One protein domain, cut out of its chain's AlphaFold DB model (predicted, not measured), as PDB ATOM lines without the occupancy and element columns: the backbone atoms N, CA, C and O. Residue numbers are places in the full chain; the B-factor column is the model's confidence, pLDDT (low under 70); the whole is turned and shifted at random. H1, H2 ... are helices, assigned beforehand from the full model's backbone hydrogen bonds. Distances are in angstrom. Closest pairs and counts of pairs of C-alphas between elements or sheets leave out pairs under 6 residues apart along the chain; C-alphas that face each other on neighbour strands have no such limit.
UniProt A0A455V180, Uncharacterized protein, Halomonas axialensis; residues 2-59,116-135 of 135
ATOM      1  N   LEU A   2      90.282 -29.030   5.718       67.69
ATOM      2  CA  LEU A   2      89.775 -30.085   4.817       67.69
ATOM      3  C   LEU A   2      90.830 -31.009   4.174       67.69
ATOM      4  O   LEU A   2      90.574 -31.591   3.130       67.69
ATOM      5  N   SER A   3      92.035 -31.140   4.732       72.81
ATOM      6  CA  SER A   3      92.987 -32.134   4.198       72.81
ATOM      7  C   SER A   3      92.458 -33.554   4.445       72.81
ATOM      8  O   SER A   3      91.901 -33.795   5.514       72.81
ATOM      9  N   GLU A   4      92.678 -34.495   3.515       70.88
ATOM     10  CA  GLU A   4      92.296 -35.923   3.631       70.88
ATOM     11  C   GLU A   4      92.808 -36.586   4.922       70.88
ATOM     12  O   GLU A   4      92.244 -37.561   5.422       70.88
ATOM     13  N   ALA A   5      93.871 -36.025   5.502       77.00
ATOM     14  CA  ALA A   5      94.394 -36.451   6.790       77.00
ATOM     15  C   ALA A   5      93.412 -36.219   7.950       77.00
ATOM     16  O   ALA A   5      93.620 -36.801   9.006       77.00
ATOM     17  N   PHE A   6      92.371 -35.395   7.797       78.75
ATOM     18  CA  PHE A   6      91.417 -35.032   8.847       78.75
ATOM     19  C   PHE A   6      89.987 -35.494   8.525       78.75
ATOM     20  O   PHE A   6      89.616 -35.543   7.351       78.75
ATOM     21  N   PRO A   7      89.148 -35.755   9.551       83.19
ATOM     22  CA  PRO A   7      87.755 -36.173   9.365       83.19
ATOM     23  C   PRO A   7      86.957 -35.244   8.450       83.19
ATOM     24  O   PRO A   7      86.164 -35.708   7.642       83.19
ATOM     25  N   TRP A   8      87.209 -33.934   8.529       83.50
ATOM     26  CA  TRP A   8      86.549 -32.956   7.668       83.50
ATOM     27  C   TRP A   8      86.933 -33.081   6.196       83.50
ATOM     28  O   TRP A   8      86.071 -32.918   5.342       83.50
ATOM     29  N   GLY A   9      88.195 -33.397   5.891       85.75
ATOM     30  CA  GLY A   9      88.605 -33.665   4.513       85.75
ATOM     31  C   GLY A   9      87.955 -34.933   3.977       85.75
ATOM     32  O   GLY A   9      87.371 -34.913   2.903       85.75
ATOM     33  N   GLN A  10      87.948 -36.006   4.770       88.69
ATOM     34  CA  GLN A  10      87.289 -37.262   4.391       88.69
ATOM     35  C   GLN A  10      85.778 -37.084   4.188       88.69
ATOM     36  O   GLN A  10      85.214 -37.613   3.235       88.69
ATOM     37  N   ALA A  11      85.121 -36.310   5.055       87.50
ATOM     38  CA  ALA A  11      83.708 -35.982   4.914       87.50
ATOM     39  C   ALA A  11      83.437 -35.130   3.664       87.50
ATOM     40  O   ALA A  11      82.447 -35.373   2.981       87.50
ATOM     41  N   ALA A  12      84.311 -34.170   3.347       89.38
ATOM     42  CA  ALA A  12      84.199 -33.340   2.149       89.38
ATOM     43  C   ALA A  12      84.339 -34.166   0.862       89.38
ATOM     44  O   ALA A  12      83.509 -34.024  -0.035       89.38
ATOM     45  N   GLU A  13      85.321 -35.069   0.795       91.38
ATOM     46  CA  GLU A  13      85.473 -35.999  -0.333       91.38
ATOM     47  C   GLU A  13      84.258 -36.924  -0.443       91.38
ATOM     48  O   GLU A  13      83.668 -37.066  -1.514       91.38
ATOM     49  N   LYS A  14      83.790 -37.481   0.683       91.62
ATOM     50  CA  LYS A  14      82.604 -38.339   0.660       91.62
ATOM     51  C   LYS A  14      81.352 -37.588   0.213       91.62
ATOM     52  O   LYS A  14      80.501 -38.150  -0.474       91.62
ATOM     53  N   TRP A  15      81.211 -36.329   0.617       89.81
ATOM     54  CA  TRP A  15      80.105 -35.491   0.181       89.81
ATOM     55  C   TRP A  15      80.182 -35.203  -1.321       89.81
ATOM     56  O   TRP A  15      79.154 -35.289  -1.989       89.81
ATOM     57  N   ALA A  16      81.380 -34.961  -1.859       92.12
ATOM     58  CA  ALA A  16      81.593 -34.795  -3.293       92.12
ATOM     59  C   ALA A  16      81.137 -36.025  -4.093       92.12
ATOM     60  O   ALA A  16      80.353 -35.871  -5.028       92.12
ATOM     61  N   GLU A  17      81.529 -37.230  -3.664       94.50
ATOM     62  CA  GLU A  17      81.068 -38.489  -4.271       94.50
ATOM     63  C   GLU A  17      79.537 -38.608  -4.255       94.50
ATOM     64  O   GLU A  17      78.914 -38.932  -5.263       94.50
ATOM     65  N   LEU A  18      78.912 -38.339  -3.103       94.69
ATOM     66  CA  LEU A  18      77.464 -38.480  -2.938       94.69
ATOM     67  C   LEU A  18      76.675 -37.455  -3.758       94.69
ATOM     68  O   LEU A  18      75.569 -37.758  -4.204       94.69
ATOM     69  N   VAL A  19      77.206 -36.243  -3.931       93.75
ATOM     70  CA  VAL A  19      76.586 -35.214  -4.775       93.75
ATOM     71  C   VAL A  19      76.636 -35.628  -6.239       93.75
ATOM     72  O   VAL A  19      75.613 -35.540  -6.918       93.75
ATOM     73  N   GLU A  20      77.770 -36.141  -6.708       95.75
ATOM     74  CA  GLU A  20      77.899 -36.649  -8.076       95.75
ATOM     75  C   GLU A  20      76.955 -37.833  -8.323       95.75
ATOM     76  O   GLU A  20      76.165 -37.808  -9.267       95.75
ATOM     77  N   GLU A  21      76.948 -38.822  -7.424       96.00
ATOM     78  CA  GLU A  21      76.084 -40.002  -7.520       96.00
ATOM     79  C   GLU A  21      74.597 -39.617  -7.575       96.00
ATOM     80  O   GLU A  21      73.858 -40.047  -8.462       96.00
ATOM     81  N   ARG A  22      74.144 -38.780  -6.635       95.31
ATOM     82  CA  ARG A  22      72.717 -38.453  -6.482       95.31
ATOM     83  C   ARG A  22      72.208 -37.447  -7.504       95.31
ATOM     84  O   ARG A  22      71.005 -37.404  -7.742       95.31
ATOM     85  N   SER A  23      73.098 -36.651  -8.092       96.00
ATOM     86  CA  SER A  23      72.761 -35.753  -9.201       96.00
ATOM     87  C   SER A  23      72.853 -36.434 -10.569       96.00
ATOM     88  O   SER A  23      72.600 -35.792 -11.584       96.00
ATOM     89  N   GLY A  24      73.235 -37.717 -10.635       94.00
ATOM     90  CA  GLY A  24      73.459 -38.401 -11.910       94.00
ATOM     91  C   GLY A  24      74.602 -37.786 -12.725       94.00
ATOM     92  O   GLY A  24      74.563 -37.822 -13.954       94.00
ATOM     93  N   GLY A  25      75.593 -37.195 -12.051       94.06
ATOM     94  CA  GLY A  25      76.731 -36.513 -12.668       94.06
ATOM     95  C   GLY A  25      76.470 -35.069 -13.109       94.06
ATOM     96  O   GLY A  25      77.355 -34.461 -13.707       94.06
ATOM     97  N   GLU A  26      75.289 -34.501 -12.837       94.81
ATOM     98  CA  GLU A  26      74.992 -33.096 -13.158       94.81
ATOM     99  C   GLU A  26      75.782 -32.119 -12.271       94.81
ATOM    100  O   GLU A  26      76.188 -31.047 -12.725       94.81
ATOM    101  N   LEU A  27      76.042 -32.498 -11.016       93.25
ATOM    102  CA  LEU A  27      76.797 -31.705 -10.051       93.25
ATOM    103  C   LEU A  27      78.076 -32.437  -9.647       93.25
ATOM    104  O   LEU A  27      78.028 -33.583  -9.215       93.25
ATOM    105  N   THR A  28      79.214 -31.747  -9.703       92.94
ATOM    106  CA  THR A  28      80.495 -32.265  -9.202       92.94
ATOM    107  C   THR A  28      81.122 -31.276  -8.234       92.94
ATOM    108  O   THR A  28      81.272 -30.102  -8.553       92.94
ATOM    109  N   LEU A  29      81.527 -31.729  -7.050       89.25
ATOM    110  CA  LEU A  29      82.239 -30.886  -6.087       89.25
ATOM    111  C   LEU A  29      83.742 -31.138  -6.185       89.25
ATOM    112  O   LEU A  29      84.186 -32.278  -6.293       89.25
ATOM    113  N   ARG A  30      84.548 -30.076  -6.123       92.06
ATOM    114  CA  ARG A  30      85.999 -30.193  -5.975       92.06
ATOM    115  C   ARG A  30      86.443 -29.537  -4.679       92.06
ATOM    116  O   ARG A  30      86.291 -28.330  -4.501       92.06
ATOM    117  N   VAL A  31      87.047 -30.351  -3.826       89.69
ATOM    118  CA  VAL A  31      87.563 -29.946  -2.524       89.69
ATOM    119  C   VAL A  31      88.923 -29.263  -2.688       89.69
ATOM    120  O   VAL A  31      89.811 -29.761  -3.386       89.69
ATOM    121  N   TYR A  32      89.096 -28.109  -2.046       91.31
ATOM    122  CA  TYR A  32      90.360 -27.382  -1.977       91.31
ATOM    123  C   TYR A  32      90.797 -27.253  -0.524       91.31
ATOM    124  O   TYR A  32      90.380 -26.333   0.178       91.31
ATOM    125  N   PRO A  33      91.667 -28.154  -0.046       89.06
ATOM    126  CA  PRO A  33      92.051 -28.165   1.350       89.06
ATOM    127  C   PRO A  33      92.870 -26.934   1.728       89.06
ATOM    128  O   PRO A  33      93.485 -26.271   0.894       89.06
ATOM    129  N   ASN A  34      92.958 -26.689   3.035       84.31
ATOM    130  CA  ASN A  34      93.822 -25.660   3.626       84.31
ATOM    131  C   ASN A  34      93.532 -24.238   3.116       84.31
ATOM    132  O   ASN A  34      94.451 -23.429   3.011       84.31
ATOM    133  N   SER A  35      92.264 -23.950   2.803       86.69
ATOM    134  CA  SER A  35      91.784 -22.609   2.449       86.69
ATOM    135  C   SER A  35      92.555 -21.993   1.272       86.69
ATOM    136  O   SER A  35      92.741 -20.779   1.178       86.69
ATOM    137  N   GLN A  36      93.013 -22.838   0.341       91.19
ATOM    138  CA  GLN A  36      93.793 -22.429  -0.833       91.19
ATOM    139  C   GLN A  36      93.061 -21.389  -1.691       91.19
ATOM    140  O   GLN A  36      93.692 -20.484  -2.234       91.19
ATOM    141  N   LEU A  37      91.730 -21.475  -1.764       91.38
ATOM    142  CA  LEU A  37      90.900 -20.566  -2.562       91.38
ATOM    143  C   LEU A  37      90.797 -19.151  -1.990       91.38
ATOM    144  O   LEU A  37      90.436 -18.221  -2.703       91.38
ATOM    145  N   VAL A  38      91.170 -18.978  -0.726       92.12
ATOM    146  CA  VAL A  38      91.222 -17.684  -0.041       92.12
ATOM    147  C   VAL A  38      92.643 -17.349   0.415       92.12
ATOM    148  O   VAL A  38      92.850 -16.595   1.361       92.12
ATOM    149  N   SER A  39      93.645 -17.910  -0.271       91.44
ATOM    150  CA  SER A  39      95.067 -17.669   0.009       91.44
ATOM    151  C   SER A  39      95.479 -18.012   1.450       91.44
ATOM    152  O   SER A  39      96.362 -17.373   2.014       91.44
ATOM    153  N   GLY A  40      94.841 -19.023   2.045       89.69
ATOM    154  CA  GLY A  40      95.098 -19.477   3.413       89.69
ATOM    155  C   GLY A  40      94.397 -18.662   4.505       89.69
ATOM    156  O   GLY A  40      94.470 -19.041   5.671       89.69
ATOM    157  N   ASP A  41      93.701 -17.579   4.155       92.12
ATOM    158  CA  ASP A  41      92.986 -16.736   5.114       92.12
ATOM    159  C   ASP A  41      91.522 -17.168   5.245       92.12
ATOM    160  O   ASP A  41      90.639 -16.721   4.508       92.12
ATOM    161  N   GLN A  42      91.259 -18.036   6.220       88.94
ATOM    162  CA  GLN A  42      89.926 -18.591   6.465       88.94
ATOM    163  C   GLN A  42      88.875 -17.523   6.806       88.94
ATOM    164  O   GLN A  42      87.685 -17.721   6.574       88.94
ATOM    165  N   THR A  43      89.289 -16.362   7.325       93.12
ATOM    166  CA  THR A  43      88.350 -15.277   7.656       93.12
ATOM    167  C   THR A  43      87.691 -14.691   6.406       93.12
ATOM    168  O   THR A  43      86.649 -14.041   6.488       93.12
ATOM    169  N   ARG A  44      88.255 -14.948   5.219       94.75
ATOM    170  CA  ARG A  44      87.722 -14.484   3.934       94.75
ATOM    171  C   ARG A  44      86.718 -15.441   3.300       94.75
ATOM    172  O   ARG A  44      86.037 -15.015   2.370       94.75
ATOM    173  N   GLU A  45      86.580 -16.674   3.790       94.94
ATOM    174  CA  GLU A  45      85.695 -17.708   3.222       94.94
ATOM    175  C   GLU A  45      84.245 -17.218   3.118       94.94
ATOM    176  O   GLU A  45      83.645 -17.299   2.048       94.94
ATOM    177  N   PHE A  46      83.714 -16.592   4.174       95.31
ATOM    178  CA  PHE A  46      82.351 -16.051   4.167       95.31
ATOM    179  C   PHE A  46      82.138 -15.001   3.068       95.31
ATOM    180  O   PHE A  46      81.136 -15.001   2.355       95.31
ATOM    181  N   SER A  47      83.103 -14.092   2.908       95.06
ATOM    182  CA  SER A  47      83.012 -13.037   1.895       95.06
ATOM    183  C   SER A  47      83.231 -13.582   0.483       95.06
ATOM    184  O   SER A  47      82.602 -13.084  -0.446       95.06
ATOM    185  N   ALA A  48      84.075 -14.606   0.329       95.12
ATOM    186  CA  ALA A  48      84.294 -15.310  -0.929       95.12
ATOM    187  C   ALA A  48      83.038 -16.073  -1.383       95.12
ATOM    188  O   ALA A  48      82.705 -16.018  -2.566       95.12
ATOM    189  N   MET A  49      82.308 -16.713  -0.461       95.50
ATOM    190  CA  MET A  49      81.006 -17.320  -0.770       95.50
ATOM    191  C   MET A  49      79.996 -16.266  -1.207       95.50
ATOM    192  O   MET A  49      79.391 -16.382  -2.268       95.50
ATOM    193  N   ARG A  50      79.870 -15.176  -0.442       94.06
ATOM    194  CA  ARG A  50      78.924 -14.098  -0.766       94.06
ATOM    195  C   ARG A  50      79.208 -13.442  -2.123       94.06
ATOM    196  O   ARG A  50      78.286 -12.955  -2.767       94.06
ATOM    197  N   SER A  51      80.469 -13.398  -2.559       94.38
ATOM    198  CA  SER A  51      80.838 -12.875  -3.880       94.38
ATOM    199  C   SER A  51      80.728 -13.901  -5.014       94.38
ATOM    200  O   SER A  51      81.011 -13.543  -6.154       94.38
ATOM    201  N   GLY A  52      80.402 -15.164  -4.719       91.25
ATOM    202  CA  GLY A  52      80.412 -16.262  -5.690       91.25
ATOM    203  C   GLY A  52      81.814 -16.669  -6.160       91.25
ATOM    204  O   GLY A  52      81.960 -17.233  -7.238       91.25
ATOM    205  N   LEU A  53      82.864 -16.346  -5.392       93.06
ATOM    206  CA  LEU A  53      84.231 -16.796  -5.691       93.06
ATOM    207  C   LEU A  53      84.405 -18.287  -5.367       93.06
ATOM    208  O   LEU A  53      85.158 -18.984  -6.046       93.06
ATOM    209  N   ILE A  54      83.732 -18.746  -4.313       93.81
ATOM    210  CA  ILE A  54      83.634 -20.149  -3.913       93.81
ATOM    211  C   ILE A  54      82.161 -20.475  -3.679       93.81
ATOM    212  O   ILE A  54      81.409 -19.608  -3.239       93.81
ATOM    213  N   ASP A  55      81.753 -21.705  -3.962       91.38
ATOM    214  CA  ASP A  55      80.340 -22.093  -3.912       91.38
ATOM    215  C   ASP A  55      79.934 -22.603  -2.522       91.38
ATOM    216  O   ASP A  55      78.796 -22.441  -2.089       91.38
ATOM    217  N   ALA A  56      80.885 -23.203  -1.803       91.69
ATOM    218  CA  ALA A  56      80.685 -23.727  -0.461       91.69
ATOM    219  C   ALA A  56      81.987 -23.694   0.349       91.69
ATOM    220  O   ALA A  56      83.089 -23.745  -0.209       91.69
ATOM    221  N   ALA A  57      81.844 -23.638   1.673       91.25
ATOM    222  CA  ALA A  57      82.952 -23.758   2.608       91.25
ATOM    223  C   ALA A  57      82.527 -24.428   3.918       91.25
ATOM    224  O   ALA A  57      81.391 -24.267   4.370       91.25
ATOM    225  N   VAL A  58      83.464 -25.124   4.566       89.19
ATOM    226  CA  VAL A  58      83.293 -25.569   5.960       89.19
ATOM    227  C   VAL A  58      83.849 -24.497   6.895       89.19
ATOM    228  O   VAL A  58      85.035 -24.476   7.223       89.19
ATOM    229  N   GLY A  59      82.966 -23.591   7.311       87.00
ATOM    230  CA  GLY A  59      83.298 -22.443   8.149       87.00
ATOM    231  C   GLY A  59      83.483 -22.756   9.627       87.00
ATOM    232  O   GLY A  59      82.719 -23.512  10.223       87.00
ATOM    233  N   ALA A 116      84.661 -33.241  16.802       41.00
ATOM    234  CA  ALA A 116      84.946 -34.113  17.937       41.00
ATOM    235  C   ALA A 116      86.452 -34.434  17.978       41.00
ATOM    236  O   ALA A 116      87.120 -34.488  16.943       41.00
ATOM    237  N   SER A 117      87.007 -34.661  19.168       33.09
ATOM    238  CA  SER A 117      88.367 -35.173  19.338       33.09
ATOM    239  C   SER A 117      88.474 -36.575  18.721       33.09
ATOM    240  O   SER A 117      88.028 -37.568  19.289       33.09
ATOM    241  N   VAL A 118      89.056 -36.678  17.522       31.39
ATOM    242  CA  VAL A 118      89.186 -37.962  16.819       31.39
ATOM    243  C   VAL A 118      90.475 -38.687  17.216       31.39
ATOM    244  O   VAL A 118      91.584 -38.180  17.042       31.39
ATOM    245  N   ARG A 119      90.318 -39.920  17.715       27.42
ATOM    246  CA  ARG A 119      91.356 -40.967  17.770       27.42
ATOM    247  C   ARG A 119      91.359 -41.714  16.427       27.42
ATOM    248  O   ARG A 119      90.316 -42.214  16.020       27.42
ATOM    249  N   TYR A 120      92.507 -41.786  15.752       28.27
ATOM    250  CA  TYR A 120      92.651 -42.369  14.402       28.27
ATOM    251  C   TYR A 120      92.772 -43.900  14.373       28.27
ATOM    252  O   TYR A 120      93.323 -44.494  15.306       28.27
ATOM    253  N   PRO A 121      92.370 -44.520  13.244       36.94
ATOM    254  CA  PRO A 121      93.346 -45.200  12.378       36.94
ATOM    255  C   PRO A 121      93.208 -44.888  10.858       36.94
ATOM    256  O   PRO A 121      92.233 -44.309  10.403       36.94
ATOM    257  N   THR A 122      94.267 -45.250  10.127       32.16
ATOM    258  CA  THR A 122      94.848 -44.859   8.806       32.16
ATOM    259  C   THR A 122      94.132 -45.305   7.478       32.16
ATOM    260  O   THR A 122      93.105 -45.965   7.584       32.16
ATOM    261  N   PRO A 123      94.622 -44.970   6.235       51.97
ATOM    262  CA  PRO A 123      93.829 -44.407   5.107       51.97
ATOM    263  C   PRO A 123      93.853 -45.209   3.768       51.97
ATOM    264  O   PRO A 123      94.641 -46.143   3.654       51.97
ATOM    265  N   VAL A 124      93.105 -44.785   2.720       30.34
ATOM    266  CA  VAL A 124      93.320 -45.149   1.282       30.34
ATOM    267  C   VAL A 124      92.834 -44.028   0.323       30.34
ATOM    268  O   VAL A 124      92.011 -43.210   0.712       30.34
ATOM    269  N   ALA A 125      93.379 -43.996  -0.905       33.44
ATOM    270  CA  ALA A 125      93.529 -42.869  -1.837       33.44
ATOM    271  C   ALA A 125      92.817 -42.985  -3.223       33.44
ATOM    272  O   ALA A 125      92.464 -44.089  -3.629       33.44
ATOM    273  N   LEU A 126      92.825 -41.851  -3.971       33.25
ATOM    274  CA  LEU A 126      92.956 -41.613  -5.446       33.25
ATOM    275  C   LEU A 126      91.743 -41.200  -6.349       33.25
ATOM    276  O   LEU A 126      90.908 -42.025  -6.687       33.25
ATOM    277  N   SER A 127      91.885 -39.996  -6.964       34.06
ATOM    278  CA  SER A 127      91.935 -39.671  -8.431       34.06
ATOM    279  C   SER A 127      90.701 -39.179  -9.267       34.06
ATOM    280  O   SER A 127      89.973 -39.995  -9.812       34.06
ATOM    281  N   ALA A 128      90.675 -37.849  -9.555       38.19
ATOM    282  CA  ALA A 128      90.369 -37.049 -10.798       38.19
ATOM    283  C   ALA A 128      89.087 -37.313 -11.673       38.19
ATOM    284  O   ALA A 128      88.897 -38.431 -12.117       38.19
ATOM    285  N   SER A 129      88.245 -36.352 -12.154       37.97
ATOM    286  CA  SER A 129      88.447 -34.948 -12.622       37.97
ATOM    287  C   SER A 129      87.157 -34.111 -12.984       37.97
ATOM    288  O   SER A 129      86.236 -34.649 -13.576       37.97
ATOM    289  N   ARG A 130      87.236 -32.758 -12.795       41.22
ATOM    290  CA  ARG A 130      86.461 -31.546 -13.298       41.22
ATOM    291  C   ARG A 130      85.161 -31.036 -12.582       41.22
ATOM    292  O   ARG A 130      84.250 -31.816 -12.400       41.22
ATOM    293  N   ARG A 131      84.914 -29.699 -12.431       39.66
ATOM    294  CA  ARG A 131      85.223 -28.795 -11.265       39.66
ATOM    295  C   ARG A 131      84.033 -27.857 -10.892       39.66
ATOM    296  O   ARG A 131      83.629 -27.069 -11.743       39.66
ATOM    297  N   ILE A 132      83.662 -27.808  -9.610       44.50
ATOM    298  CA  ILE A 132      82.999 -26.685  -8.896       44.50
ATOM    299  C   ILE A 132      83.802 -26.449  -7.598       44.50
ATOM    300  O   ILE A 132      84.400 -27.404  -7.101       44.50
ATOM    301  N   TRP A 133      83.946 -25.218  -7.095       34.00
ATOM    302  CA  TRP A 133      85.021 -24.873  -6.146       34.00
ATOM    303  C   TRP A 133      84.538 -24.805  -4.687       34.00
ATOM    304  O   TRP A 133      83.748 -23.933  -4.336       34.00
ATOM    305  N   MET A 134      85.061 -25.687  -3.823       34.91
ATOM    306  CA  MET A 134      84.721 -25.761  -2.393       34.91
ATOM    307  C   MET A 134      85.960 -25.588  -1.500       34.91
ATOM    308  O   MET A 134      86.955 -26.284  -1.713       34.91
ATOM    309  N   ALA A 135      85.917 -24.662  -0.532       48.47
ATOM    310  CA  ALA A 135      87.047 -24.287   0.340       48.47
ATOM    311  C   ALA A 135      86.984 -24.889   1.755       48.47
ATOM    312  O   ALA A 135      85.867 -25.041   2.299       48.47
TER     313      ALA A 135
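What this domain is: This is residues 2 to 59 and 116 to 135 of the 135 residues of an uncharacterized protein of Halomonas axialensis (UniProt A0A455V180). What appears? There is little regular structure: long H1 stands beside the corner of H2 and H3, while residues 116 to 135 arc past. How large? The 78 printed residues include three named helices. The all-helix whole is compact, with a radius of gyration of the C-alphas of 13.2 A and spans of 37 by 34 by 20 A.

How they stand to each other: Which touch? H1, residues 7 to 22, and H3, residues 42 to 50, are apart. H3 touches H2, residues 33 to 38, only at the corner, with C-alphas 35 and 42 closest at 6.0 A. Backbones? Every O i to N i+4 pair is within hydrogen-bond range in H1, 3 of 5 in H3, 0 of 2 in H2, where 1 of 3 O i to N i+3 is.

Where its parts are: Where begins H1? C-alpha 7 is at (87.755, -36.173, 9.365). Where ends H3? C-alpha 50 is at (78.924, -14.098, -0.766).

The domain as a whole: Any cut? Residues 60 to 115 are not printed. Low confidence? pLDDT is under 70 at residues 2 and 116 to 135.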